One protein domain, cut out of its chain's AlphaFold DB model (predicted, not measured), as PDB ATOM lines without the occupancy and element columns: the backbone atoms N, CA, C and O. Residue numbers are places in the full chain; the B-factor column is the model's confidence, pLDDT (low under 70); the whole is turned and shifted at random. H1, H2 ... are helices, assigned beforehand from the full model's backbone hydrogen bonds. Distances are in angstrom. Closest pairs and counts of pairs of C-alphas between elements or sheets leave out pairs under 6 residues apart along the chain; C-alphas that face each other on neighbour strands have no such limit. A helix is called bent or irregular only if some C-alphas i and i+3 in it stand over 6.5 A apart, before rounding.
ATOM      1  N   GLY A   9      10.380 -19.606   7.685       64.75
ATOM      2  CA  GLY A   9       9.754 -19.728   9.008       64.75
ATOM      3  C   GLY A   9       8.314 -19.212   9.027       64.75
ATOM      4  O   GLY A   9       7.410 -19.907   9.483       64.75
ATOM      5  N   PHE A  10       8.086 -18.027   8.459       70.19
ATOM      6  CA  PHE A  10       6.777 -17.369   8.469       70.19
ATOM      7  C   PHE A  10       5.730 -18.132   7.641       70.19
ATOM      8  O   PHE A  10       4.629 -18.403   8.114       70.19
ATOM      9  N   ILE A  11       6.109 -18.584   6.442       79.06
ATOM     10  CA  ILE A  11       5.247 -19.409   5.580       79.06
ATOM     11  C   ILE A  11       4.944 -20.773   6.214       79.06
ATOM     12  O   ILE A  11       3.812 -21.246   6.130       79.06
ATOM     13  N   LYS A  12       5.912 -21.388   6.909       72.88
ATOM     14  CA  LYS A  12       5.670 -22.629   7.664       72.88
ATOM     15  C   LYS A  12       4.660 -22.425   8.792       72.88
ATOM     16  O   LYS A  12       3.804 -23.280   8.973       72.88
ATOM     17  N   ILE A  13       4.718 -21.302   9.509       81.44
ATOM     18  CA  ILE A  13       3.761 -20.983  10.581       81.44
ATOM     19  C   ILE A  13       2.346 -20.815  10.018       81.44
ATOM     20  O   ILE A  13       1.411 -21.396  10.562       81.44
ATOM     21  N   ILE A  14       2.187 -20.098   8.903       80.62
ATOM     22  CA  ILE A  14       0.881 -19.926   8.246       80.62
ATOM     23  C   ILE A  14       0.305 -21.278   7.809       80.62
ATOM     24  O   ILE A  14      -0.856 -21.569   8.086       80.62
ATOM     25  N   LEU A  15       1.117 -22.132   7.179       78.38
ATOM     26  CA  LEU A  15       0.694 -23.477   6.778       78.38
ATOM     27  C   LEU A  15       0.292 -24.338   7.983       78.38
ATOM     28  O   LEU A  15      -0.718 -25.036   7.918       78.38
ATOM     29  N   ILE A  16       1.033 -24.256   9.091       82.88
ATOM     30  CA  ILE A  16       0.685 -24.946  10.340       82.88
ATOM     31  C   ILE A  16      -0.662 -24.446  10.870       82.88
ATOM     32  O   ILE A  16      -1.503 -25.275  11.195       82.88
ATOM     33  N   ILE A  17      -0.898 -23.130  10.907       83.50
ATOM     34  CA  ILE A  17      -2.170 -22.538  11.359       83.50
ATOM     35  C   ILE A  17      -3.336 -23.025  10.489       83.50
ATOM     36  O   ILE A  17      -4.366 -23.425  11.027       83.50
ATOM     37  N   ILE A  18      -3.169 -23.057   9.163       83.12
ATOM     38  CA  ILE A  18      -4.196 -23.552   8.231       83.12
ATOM     39  C   ILE A  18      -4.516 -25.028   8.502       83.12
ATOM     40  O   ILE A  18      -5.687 -25.386   8.628       83.12
ATOM     41  N   VAL A  19      -3.496 -25.882   8.637       83.62
ATOM     42  CA  VAL A  19      -3.684 -27.307   8.962       83.62
ATOM     43  C   VAL A  19      -4.391 -27.468  10.308       83.62
ATOM     44  O   VAL A  19      -5.308 -28.275  10.421       83.62
ATOM     45  N   LEU A  20      -4.026 -26.667  11.310       81.12
ATOM     46  CA  LEU A  20      -4.651 -26.683  12.633       81.12
ATOM     47  C   LEU A  20      -6.139 -26.316  12.555       81.12
ATOM     48  O   LEU A  20      -6.967 -27.024  13.119       81.12
ATOM     49  N   VAL A  21      -6.497 -25.276  11.796       76.75
ATOM     50  CA  VAL A  21      -7.897 -24.868  11.577       76.75
ATOM     51  C   VAL A  21      -8.696 -25.965  10.862       76.75
ATOM     52  O   VAL A  21      -9.822 -26.256  11.263       76.75
ATOM     53  N   ILE A  22      -8.111 -26.625   9.854       78.12
ATOM     54  CA  ILE A  22      -8.751 -27.750   9.147       78.12
ATOM     55  C   ILE A  22      -8.987 -28.926  10.102       78.12
ATOM     56  O   ILE A  22     -10.082 -29.487  10.133       78.12
ATOM     57  N   VAL A  23      -7.982 -29.283  10.905       77.12
ATOM     58  CA  VAL A  23      -8.072 -30.368  11.891       77.12
ATOM     59  C   VAL A  23      -9.160 -30.069  12.927       77.12
ATOM     60  O   VAL A  23     -10.002 -30.928  13.184       77.12
ATOM     61  N   LEU A  24      -9.212 -28.847  13.463       73.69
ATOM     62  CA  LEU A  24     -10.265 -28.419  14.395       73.69
ATOM     63  C   LEU A  24     -11.666 -28.494  13.759       73.69
ATOM     64  O   LEU A  24     -12.611 -28.939  14.413       73.69
ATOM     65  N   GLY A  25     -11.784 -28.158  12.469       66.81
ATOM     66  CA  GLY A  25     -13.019 -28.321  11.697       66.81
ATOM     67  C   GLY A  25     -13.471 -29.782  11.565       66.81
ATOM     68  O   GLY A  25     -14.657 -30.073  11.722       66.81
ATOM     69  N   ILE A  26     -12.539 -30.721  11.359       74.19
ATOM     70  CA  ILE A  26     -12.831 -32.169  11.312       74.19
ATOM     71  C   ILE A  26     -13.318 -32.678  12.676       74.19
ATOM     72  O   ILE A  26     -14.253 -33.475  12.741       74.19
ATOM     73  N   PHE A  27     -12.745 -32.174  13.771       79.75
ATOM     74  CA  PHE A  27     -13.165 -32.511  15.135       79.75
ATOM     75  C   PHE A  27     -14.480 -31.838  15.571       79.75
ATOM     76  O   PHE A  27     -14.884 -32.001  16.722       79.75
ATOM     77  N   LYS A  28     -15.168 -31.113  14.670       74.19
ATOM     78  CA  LYS A  28     -16.380 -30.323  14.963       74.19
ATOM     79  C   LYS A  28     -16.199 -29.376  16.153       74.19
ATOM     80  O   LYS A  28     -17.154 -29.074  16.866       74.19
ATOM     81  N   ILE A  29     -14.967 -28.924  16.374       75.12
ATOM     82  CA  ILE A  29     -14.665 -27.945  17.403       75.12
ATOM     83  C   ILE A  29     -15.111 -26.594  16.858       75.12
ATOM     84  O   ILE A  29     -14.531 -26.071  15.905       75.12
ATOM     85  N   ASP A  30     -16.166 -26.044  17.452       76.31
ATOM     86  CA  ASP A  30     -16.637 -24.713  17.110       76.31
ATOM     87  C   ASP A  30     -15.657 -23.673  17.666       76.31
ATOM     88  O   ASP A  30     -15.656 -23.340  18.853       76.31
ATOM     89  N   LEU A  31     -14.792 -23.176  16.781       67.12
ATOM     90  CA  LEU A  31     -13.847 -22.106  17.081       67.12
ATOM     91  C   LEU A  31     -14.556 -20.880  17.656       67.12
ATOM     92  O   LEU A  31     -13.998 -20.242  18.542       67.12
ATOM     93  N   ARG A  32     -15.783 -20.583  17.208       71.12
ATOM     94  CA  ARG A  32     -16.558 -19.444  17.700       71.12
ATOM     95  C   ARG A  32     -16.969 -19.658  19.157       71.12
ATOM     96  O   ARG A  32     -16.747 -18.775  19.976       71.12
ATOM     97  N   ALA A  33     -17.422 -20.859  19.513       72.44
ATOM     98  CA  ALA A  33     -17.741 -21.212  20.900       72.44
ATOM     99  C   ALA A  33     -16.518 -21.138  21.839       72.44
ATOM    100  O   ALA A  33     -16.650 -20.772  23.007       72.44
ATOM    101  N   ILE A  34     -15.318 -21.449  21.334       71.38
ATOM    102  CA  ILE A  34     -14.068 -21.306  22.100       71.38
ATOM    103  C   ILE A  34     -13.700 -19.832  22.260       71.38
ATOM    104  O   ILE A  34     -13.422 -19.396  23.380       71.38
ATOM    105  N   THR A  35     -13.720 -19.052  21.176       72.88
ATOM    106  CA  THR A  35     -13.407 -17.618  21.229       72.88
ATOM    107  C   THR A  35     -14.430 -16.809  22.020       72.88
ATOM    108  O   THR A  35     -14.074 -15.753  22.530       72.88
ATOM    109  N   ASP A  36     -15.662 -17.302  22.159       76.75
ATOM    110  CA  ASP A  36     -16.729 -16.660  22.933       76.75
ATOM    111  C   ASP A  36     -16.641 -16.950  24.440       76.75
ATOM    112  O   ASP A  36     -17.321 -16.310  25.240       76.75
ATOM    113  N   SER A  37     -15.779 -17.882  24.862       79.62
ATOM    114  CA  SER A  37     -15.557 -18.127  26.287       79.62
ATOM    115  C   SER A  37     -14.818 -16.952  26.937       79.62
ATOM    116  O   SER A  37     -13.778 -16.510  26.447       79.62
ATOM    117  N   GLU A  38     -15.307 -16.480  28.087       77.56
ATOM    118  CA  GLU A  38     -14.719 -15.333  28.802       77.56
ATOM    119  C   GLU A  38     -13.222 -15.499  29.104       77.56
ATOM    120  O   GLU A  38     -12.470 -14.525  29.136       77.56
ATOM    121  N   VAL A  39     -12.781 -16.737  29.347       79.06
ATOM    122  CA  VAL A  39     -11.374 -17.068  29.613       79.06
ATOM    123  C   VAL A  39     -10.531 -16.900  28.352       79.06
ATOM    124  O   VAL A  39      -9.434 -16.347  28.411       79.06
ATOM    125  N   THR A  40     -11.043 -17.338  27.202       73.75
ATOM    126  CA  THR A  40     -10.337 -17.185  25.928       73.75
ATOM    127  C   THR A  40     -10.320 -15.725  25.503       73.75
ATOM    128  O   THR A  40      -9.262 -15.255  25.105       73.75
ATOM    129  N   GLN A  41     -11.420 -14.982  25.667       76.56
ATOM    130  CA  GLN A  41     -11.458 -13.539  25.396       76.56
ATOM    131  C   GLN A  41     -10.419 -12.785  26.230       76.56
ATOM    132  O   GLN A  41      -9.571 -12.110  25.655       76.56
ATOM    133  N   ARG A  42     -10.375 -13.008  27.554       74.00
ATOM    134  CA  ARG A  42      -9.366 -12.388  28.435       74.00
ATOM    135  C   ARG A  42      -7.930 -12.709  28.021       74.00
ATOM    136  O   ARG A  42      -7.089 -11.816  27.996       74.00
ATOM    137  N   ASN A  43      -7.633 -13.960  27.666       71.69
ATOM    138  CA  ASN A  43      -6.290 -14.344  27.219       71.69
ATOM    139  C   ASN A  43      -5.929 -13.713  25.865       71.69
ATOM    140  O   ASN A  43      -4.790 -13.302  25.645       71.69
ATOM    141  N   MET A  44      -6.898 -13.628  24.956       76.19
ATOM    142  CA  MET A  44      -6.708 -13.052  23.629       76.19
ATOM    143  C   MET A  44      -6.543 -11.537  23.695       76.19
ATOM    144  O   MET A  44      -5.746 -10.996  22.940       76.19
ATOM    145  N   ASP A  45      -7.234 -10.870  24.616       77.19
ATOM    146  CA  ASP A  45      -7.099  -9.434  24.854       77.19
ATOM    147  C   ASP A  45      -5.713  -9.093  25.402       77.19
ATOM    148  O   ASP A  45      -5.087  -8.157  24.913       77.19
ATOM    149  N   VAL A  46      -5.162  -9.908  26.308       72.31
ATOM    150  CA  VAL A  46      -3.773  -9.750  26.783       72.31
ATOM    151  C   VAL A  46      -2.767  -9.902  25.636       72.31
ATOM    152  O   VAL A  46      -1.822  -9.120  25.522       72.31
ATOM    153  N   ILE A  47      -2.965 -10.894  24.762       74.00
ATOM    154  CA  ILE A  47      -2.074 -11.133  23.617       74.00
ATOM    155  C   ILE A  47      -2.204 -10.018  22.575       74.00
ATOM    156  O   ILE A  47      -1.191  -9.572  22.037       74.00
ATOM    157  N   LYS A  48      -3.424  -9.545  22.304       75.62
ATOM    158  CA  LYS A  48      -3.676  -8.412  21.406       75.62
ATOM    159  C   LYS A  48      -3.065  -7.133  21.952       75.62
ATOM    160  O   LYS A  48      -2.356  -6.464  21.221       75.62
ATOM    161  N   GLU A  49      -3.246  -6.834  23.236       79.88
ATOM    162  CA  GLU A  49      -2.689  -5.631  23.851       79.88
ATOM    163  C   GLU A  49      -1.151  -5.642  23.817       79.88
ATOM    164  O   GLU A  49      -0.518  -4.631  23.501       79.88
ATOM    165  N   ALA A  50      -0.528  -6.790  24.098       73.75
ATOM    166  CA  ALA A  50       0.918  -6.946  23.961       73.75
ATOM    167  C   ALA A  50       1.367  -6.827  22.492       73.75
ATOM    168  O   ALA A  50       2.362  -6.159  22.203       73.75
ATOM    169  N   GLY A  51       0.620  -7.436  21.570       77.56
ATOM    170  CA  GLY A  51       0.872  -7.391  20.132       77.56
ATOM    171  C   GLY A  51       0.785  -5.979  19.564       77.56
ATOM    172  O   GLY A  51       1.703  -5.553  18.868       77.56
ATOM    173  N   ASP A  52      -0.249  -5.226  19.927       80.81
ATOM    174  CA  ASP A  52      -0.467  -3.849  19.486       80.81
ATOM    175  C   ASP A  52       0.650  -2.929  19.983       80.81
ATOM    176  O   ASP A  52       1.185  -2.130  19.214       80.81
ATOM    177  N   LYS A  53       1.087  -3.083  21.240       77.75
ATOM    178  CA  LYS A  53       2.214  -2.303  21.787       77.75
ATOM    179  C   LYS A  53       3.519  -2.587  21.048       77.75
ATOM    180  O   LYS A  53       4.246  -1.656  20.695       77.75
ATOM    181  N   VAL A  54       3.814  -3.862  20.793       80.25
ATOM    182  CA  VAL A  54       5.020  -4.270  20.056       80.25
ATOM    183  C   VAL A  54       4.948  -3.815  18.599       80.25
ATOM    184  O   VAL A  54       5.954  -3.366  18.055       80.25
ATOM    185  N   TRP A  55       3.770  -3.875  17.979       77.38
ATOM    186  CA  TRP A  55       3.553  -3.439  16.605       77.38
ATOM    187  C   TRP A  55       3.741  -1.932  16.447       77.38
ATOM    188  O   TRP A  55       4.502  -1.503  15.582       77.38
ATOM    189  N   VAL A  56       3.124  -1.126  17.314       87.50
ATOM    190  CA  VAL A  56       3.279   0.337  17.299       87.50
ATOM    191  C   VAL A  56       4.740   0.731  17.518       87.50
ATOM    192  O   VAL A  56       5.258   1.588  16.802       87.50
ATOM    193  N   PHE A  57       5.436   0.077  18.450       79.75
ATOM    194  CA  PHE A  57       6.867   0.303  18.651       79.75
ATOM    195  C   PHE A  57       7.695  -0.114  17.427       79.75
ATOM    196  O   PHE A  57       8.563   0.633  16.983       79.75
ATOM    197  N   GLY A  58       7.403  -1.276  16.840       83.12
ATOM    198  CA  GLY A  58       8.063  -1.762  15.631       83.12
ATOM    199  C   GLY A  58       7.871  -0.821  14.442       83.12
ATOM    200  O   GLY A  58       8.841  -0.516  13.752       83.12
ATOM    201  N   LEU A  59       6.659  -0.296  14.250       83.94
ATOM    202  CA  LEU A  59       6.366   0.731  13.251       83.94
ATOM    203  C   LEU A  59       7.136   2.019  13.526       83.94
ATOM    204  O   LEU A  59       7.707   2.589  12.605       83.94
ATOM    205  N   HIS A  60       7.207   2.461  14.781       88.44
ATOM    206  CA  HIS A  60       7.986   3.641  15.140       88.44
ATOM    207  C   HIS A  60       9.477   3.454  14.826       88.44
ATOM    208  O   HIS A  60      10.107   4.350  14.265       88.44
ATOM    209  N   VAL A  61      10.040   2.286  15.138       85.12
ATOM    210  CA  VAL A  61      11.436   1.970  14.816       85.12
ATOM    211  C   VAL A  61      11.651   1.889  13.303       85.12
ATOM    212  O   VAL A  61      12.631   2.425  12.784       85.12
ATOM    213  N   TRP A  62      10.725   1.249  12.590       78.94
ATOM    214  CA  TRP A  62      10.754   1.166  11.136       78.94
ATOM    215  C   TRP A  62      10.755   2.558  10.507       78.94
ATOM    216  O   TRP A  62      11.699   2.890   9.794       78.94
ATOM    217  N   GLU A  63       9.756   3.381  10.819       93.12
ATOM    218  CA  GLU A  63       9.571   4.701  10.214       93.12
ATOM    219  C   GLU A  63      10.731   5.655  10.509       93.12
ATOM    220  O   GLU A  63      11.149   6.376   9.608       93.12
ATOM    221  N   ASN A  64      11.282   5.640  11.728       92.81
ATOM    222  CA  ASN A  64      12.290   6.628  12.131       92.81
ATOM    223  C   ASN A  64      13.742   6.201  11.889       92.81
ATOM    224  O   ASN A  64      14.614   7.065  11.846       92.81
ATOM    225  N   TYR A  65      14.031   4.901  11.761       82.81
ATOM    226  CA  TYR A  65      15.423   4.429  11.712       82.81
ATOM    227  C   TYR A  65      15.728   3.481  10.558       82.81
ATOM    228  O   TYR A  65      16.839   3.501  10.034       82.81
ATOM    229  N   ILE A  66      14.782   2.625  10.172       84.00
ATOM    230  CA  ILE A  66      15.070   1.530   9.231       84.00
ATOM    231  C   ILE A  66      14.597   1.867   7.818       84.00
ATOM    232  O   ILE A  66      15.244   1.472   6.849       84.00
ATOM    233  N   LYS A  67      13.505   2.622   7.685       86.00
ATOM    234  CA  LYS A  67      12.832   2.899   6.416       86.00
ATOM    235  C   LYS A  67      13.748   3.554   5.390       86.00
ATOM    236  O   LYS A  67      13.851   3.047   4.280       86.00
ATOM    237  N   GLU A  68      14.420   4.646   5.743       85.06
ATOM    238  CA  GLU A  68      15.301   5.354   4.806       85.06
ATOM    239  C   GLU A  68      16.487   4.492   4.336       85.06
ATOM    240  O   GLU A  68      16.639   4.321   3.123       85.06
ATOM    241  N   PRO A  69      17.281   3.860   5.228       77.75
ATOM    242  CA  PRO A  69      18.329   2.931   4.807       77.75
ATOM    243  C   PRO A  69      17.807   1.753   3.977       77.75
ATOM    244  O   PRO A  69      18.430   1.366   2.988       77.75
ATOM    245  N   ALA A  70      16.656   1.182   4.346       81.88
ATOM    246  CA  ALA A  70      16.061   0.063   3.622       81.88
ATOM    247  C   ALA A  70      15.614   0.467   2.210       81.88
ATOM    248  O   ALA A  70      15.862  -0.274   1.259       81.88
ATOM    249  N   LEU A  71      15.010   1.648   2.058       83.75
ATOM    250  CA  LEU A  71      14.644   2.202   0.754       83.75
ATOM    251  C   LEU A  71      15.879   2.495  -0.097       83.75
ATOM    252  O   LEU A  71      15.870   2.213  -1.294       83.75
ATOM    253  N   TRP A  72      16.955   3.003   0.505       89.69
ATOM    254  CA  TRP A  72      18.215   3.208  -0.205       89.69
ATOM    255  C   TRP A  72      18.777   1.887  -0.745       89.69
ATOM    256  O   TRP A  72      19.064   1.795  -1.937       89.69
ATOM    257  N   VAL A  73      18.852   0.841   0.087       86.44
ATOM    258  CA  VAL A  73      19.313  -0.491  -0.349       86.44
ATOM    259  C   VAL A  73      18.401  -1.057  -1.437       86.44
ATOM    260  O   VAL A  73      18.884  -1.595  -2.431       86.44
ATOM    261  N   TRP A  74      17.084  -0.929  -1.276       82.62
ATOM    262  CA  TRP A  74      16.126  -1.394  -2.273       82.62
ATOM    263  C   TRP A  74      16.351  -0.725  -3.631       82.62
ATOM    264  O   TRP A  74      16.475  -1.406  -4.644       82.62
ATOM    265  N   ASN A  75      16.487   0.598  -3.653       85.12
ATOM    266  CA  ASN A  75      16.673   1.332  -4.899       85.12
ATOM    267  C   ASN A  75      18.051   1.060  -5.520       85.12
ATOM    268  O   ASN A  75      18.138   0.678  -6.681       85.12
ATOM    269  N   GLN A  76      19.125   1.196  -4.744       84.81
ATOM    270  CA  GLN A  76      20.492   1.150  -5.274       84.81
ATOM    271  C   GLN A  76      21.005  -0.265  -5.530       84.81
ATOM    272  O   GLN A  76      21.842  -0.477  -6.398       84.81
ATOM    273  N   VAL A  77      20.549  -1.250  -4.759       80.75
ATOM    274  CA  VAL A  77      21.037  -2.627  -4.890       80.75
ATOM    275  C   VAL A  77      20.009  -3.470  -5.620       80.75
ATOM    276  O   VAL A  77      20.336  -4.133  -6.602       80.75
ATOM    277  N   VAL A  78      18.754  -3.452  -5.173       78.62
ATOM    278  CA  VAL A  78      17.749  -4.343  -5.758       78.62
ATOM    279  C   VAL A  78      17.307  -3.846  -7.129       78.62
ATOM    280  O   VAL A  78      17.376  -4.616  -8.082       78.62
ATOM    281  N   LEU A  79      16.899  -2.583  -7.258       82.31
ATOM    282  CA  LEU A  79      16.397  -2.063  -8.533       82.31
ATOM    283  C   LEU A  79      17.508  -1.747  -9.536       82.31
ATOM    284  O   LEU A  79      17.332  -2.016 -10.717       82.31
ATOM    285  N   GLU A  80      18.642  -1.196  -9.102       87.44
ATOM    286  CA  GLU A  80      19.699  -0.795 -10.043       87.44
ATOM    287  C   GLU A  80      20.678  -1.920 -10.402       87.44
ATOM    288  O   GLU A  80      21.187  -1.933 -11.518       87.44
ATOM    289  N   GLN A  81      20.947  -2.870  -9.498       82.56
ATOM    290  CA  GLN A  81      21.939  -3.925  -9.756       82.56
ATOM    291  C   GLN A  81      21.279  -5.266 -10.063       82.56
ATOM    292  O   GLN A  81      21.625  -5.928 -11.037       82.56
ATOM    293  N   ILE A  82      20.330  -5.689  -9.227       85.69
ATOM    294  CA  ILE A  82      19.768  -7.043  -9.306       85.69
ATOM    295  C   ILE A  82      18.666  -7.125 -10.367       85.69
ATOM    296  O   ILE A  82      18.628  -8.080 -11.140       85.69
ATOM    297  N   TRP A  83      17.771  -6.140 -10.417       86.06
ATOM    298  CA  TRP A  83      16.612  -6.167 -11.307       86.06
ATOM    299  C   TRP A  83      16.976  -6.240 -12.796       86.06
ATOM    300  O   TRP A  83      16.389  -7.092 -13.458       86.06
ATOM    301  N   PRO A  84      17.963  -5.484 -13.325       89.06
ATOM    302  CA  PRO A  84      18.352  -5.577 -14.732       89.06
ATOM    303  C   PRO A  84      18.856  -6.974 -15.108       89.06
ATOM    304  O   PRO A  84      18.503  -7.504 -16.156       89.06
ATOM    305  N   ILE A  85      19.612  -7.621 -14.212       87.56
ATOM    306  CA  ILE A  85      20.120  -8.986 -14.420       87.56
ATOM    307  C   ILE A  85      18.956  -9.978 -14.536       87.56
ATOM    308  O   ILE A  85      18.959 -10.854 -15.400       87.56
ATOM    309  N   ILE A  86      17.954  -9.843 -13.666       83.19
ATOM    310  CA  ILE A  86      16.777 -10.718 -13.664       83.19
ATOM    311  C   ILE A  86      15.880 -10.433 -14.878       83.19
ATOM    312  O   ILE A  86      15.402 -11.374 -15.515       83.19
ATOM    313  N   SER A  87      15.649  -9.161 -15.217       82.56
ATOM    314  CA  SER A  87      14.769  -8.775 -16.324       82.56
ATOM    315  C   SER A  87      15.352  -9.120 -17.695       82.56
ATOM    316  O   SER A  87      14.614  -9.567 -18.573       82.56
ATOM    317  N   ASP A  88      16.665  -8.979 -17.880       82.56
ATOM    318  CA  ASP A  88      17.337  -9.356 -19.131       82.56
ATOM    319  C   ASP A  88      17.344 -10.877 -19.321       82.56
ATOM    320  O   ASP A  88      17.134 -11.386 -20.425       82.56
ATOM    321  N   TRP A  89      17.513 -11.635 -18.234       79.81
ATOM    322  CA  TRP A  89      17.390 -13.091 -18.283       79.81
ATOM    323  C   TRP A  89      15.976 -13.539 -18.686       79.81
ATOM    324  O   TRP A  89      15.833 -14.441 -19.509       79.81
ATOM    325  N   TRP A  90      14.939 -12.884 -18.156       73.88
ATOM    326  CA  TRP A  90      13.541 -13.205 -18.469       73.88
ATOM    327  C   TRP A  90      13.127 -12.816 -19.894       73.88
ATOM    328  O   TRP A  90      12.260 -13.458 -20.467       73.88
ATOM    329  N   THR A  91      13.712 -11.767 -20.476       75.75
ATOM    330  CA  THR A  91      13.373 -11.316 -21.843       75.75
ATOM    331  C   THR A  91      14.165 -12.031 -22.944       75.75
ATOM    332  O   THR A  91      13.829 -11.896 -24.119       75.75
ATOM    333  N   SER A  92      15.200 -12.794 -22.583       68.06
ATOM    334  CA  SER A  92      16.040 -13.577 -23.503       68.06
ATOM    335  C   SER A  92      15.638 -15.056 -23.631       68.06
ATOM    336  O   SER A  92      16.278 -15.784 -24.393       68.06
ATOM    337  N   HIS A  93      14.590 -15.489 -22.922       59.66
ATOM    338  CA  HIS A  93      13.994 -16.833 -22.953       59.66
ATOM    339  C   HIS A  93      12.473 -16.739 -23.119       59.66
ATOM    340  O   HIS A  93      11.887 -17.727 -23.614       59.66
TER     341      HIS A  93
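This is residues 9 to 93 of the 93 residues of an uncharacterized protein of Candidatus Vogelbacteria bacterium RIFOXYD1_FULL_46_19 (UniProt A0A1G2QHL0). An open, flat frame of helices: H1 is one arm, short H2 makes the turn, and long H3 folds back at a distance from H1, then turns a corner between its arms H3a and H3b. The 85 printed residues hold three named helices, H1, H2, H3, all helix in class. The whole is extended, radius of gyration of the C-alphas 21.5 A, spanning 56 by 39 by 16 A.

Find C-alpha 9 at (9.754, -19.728, 9.008); from there H1, residues 9 to 26, runs 25.9 A. H2 is residues 31 to 35, 6.1 A. H3, residues 38 to 91, was assigned by its hydrogen bonds as one helix but is bent: C-alphas 65 and 68 are 7.0 A apart. Arm H3a, residues 38 to 65, runs 39.9 A; H3b, residues 68 to 91, runs 31.5 A to C-alpha 91 at (13.373, -11.316, -21.843), with a kink of 38 degrees near residue 79.

H1 and H2 are close but not clearly touching, closest C-alphas Leu 24 and Leu 31, 7.7 A. So are H2 and H3a, at Thr 35 and Gln 41, 6.1 A. H1 is apart from both arms, which stand about perpendicular, at 88 degrees. Every O i to N i+4 pair is within hydrogen-bond range in H1, H2 and H3a; in H3b, 15 of 20.

The C-alphas farthest apart, Glu 38 and Ser 92, are 60.7 A apart. The printed part has no cut, and both links are tight. Look for pLDDT under 70 at residues 9, 25, 31 and 92 to 93.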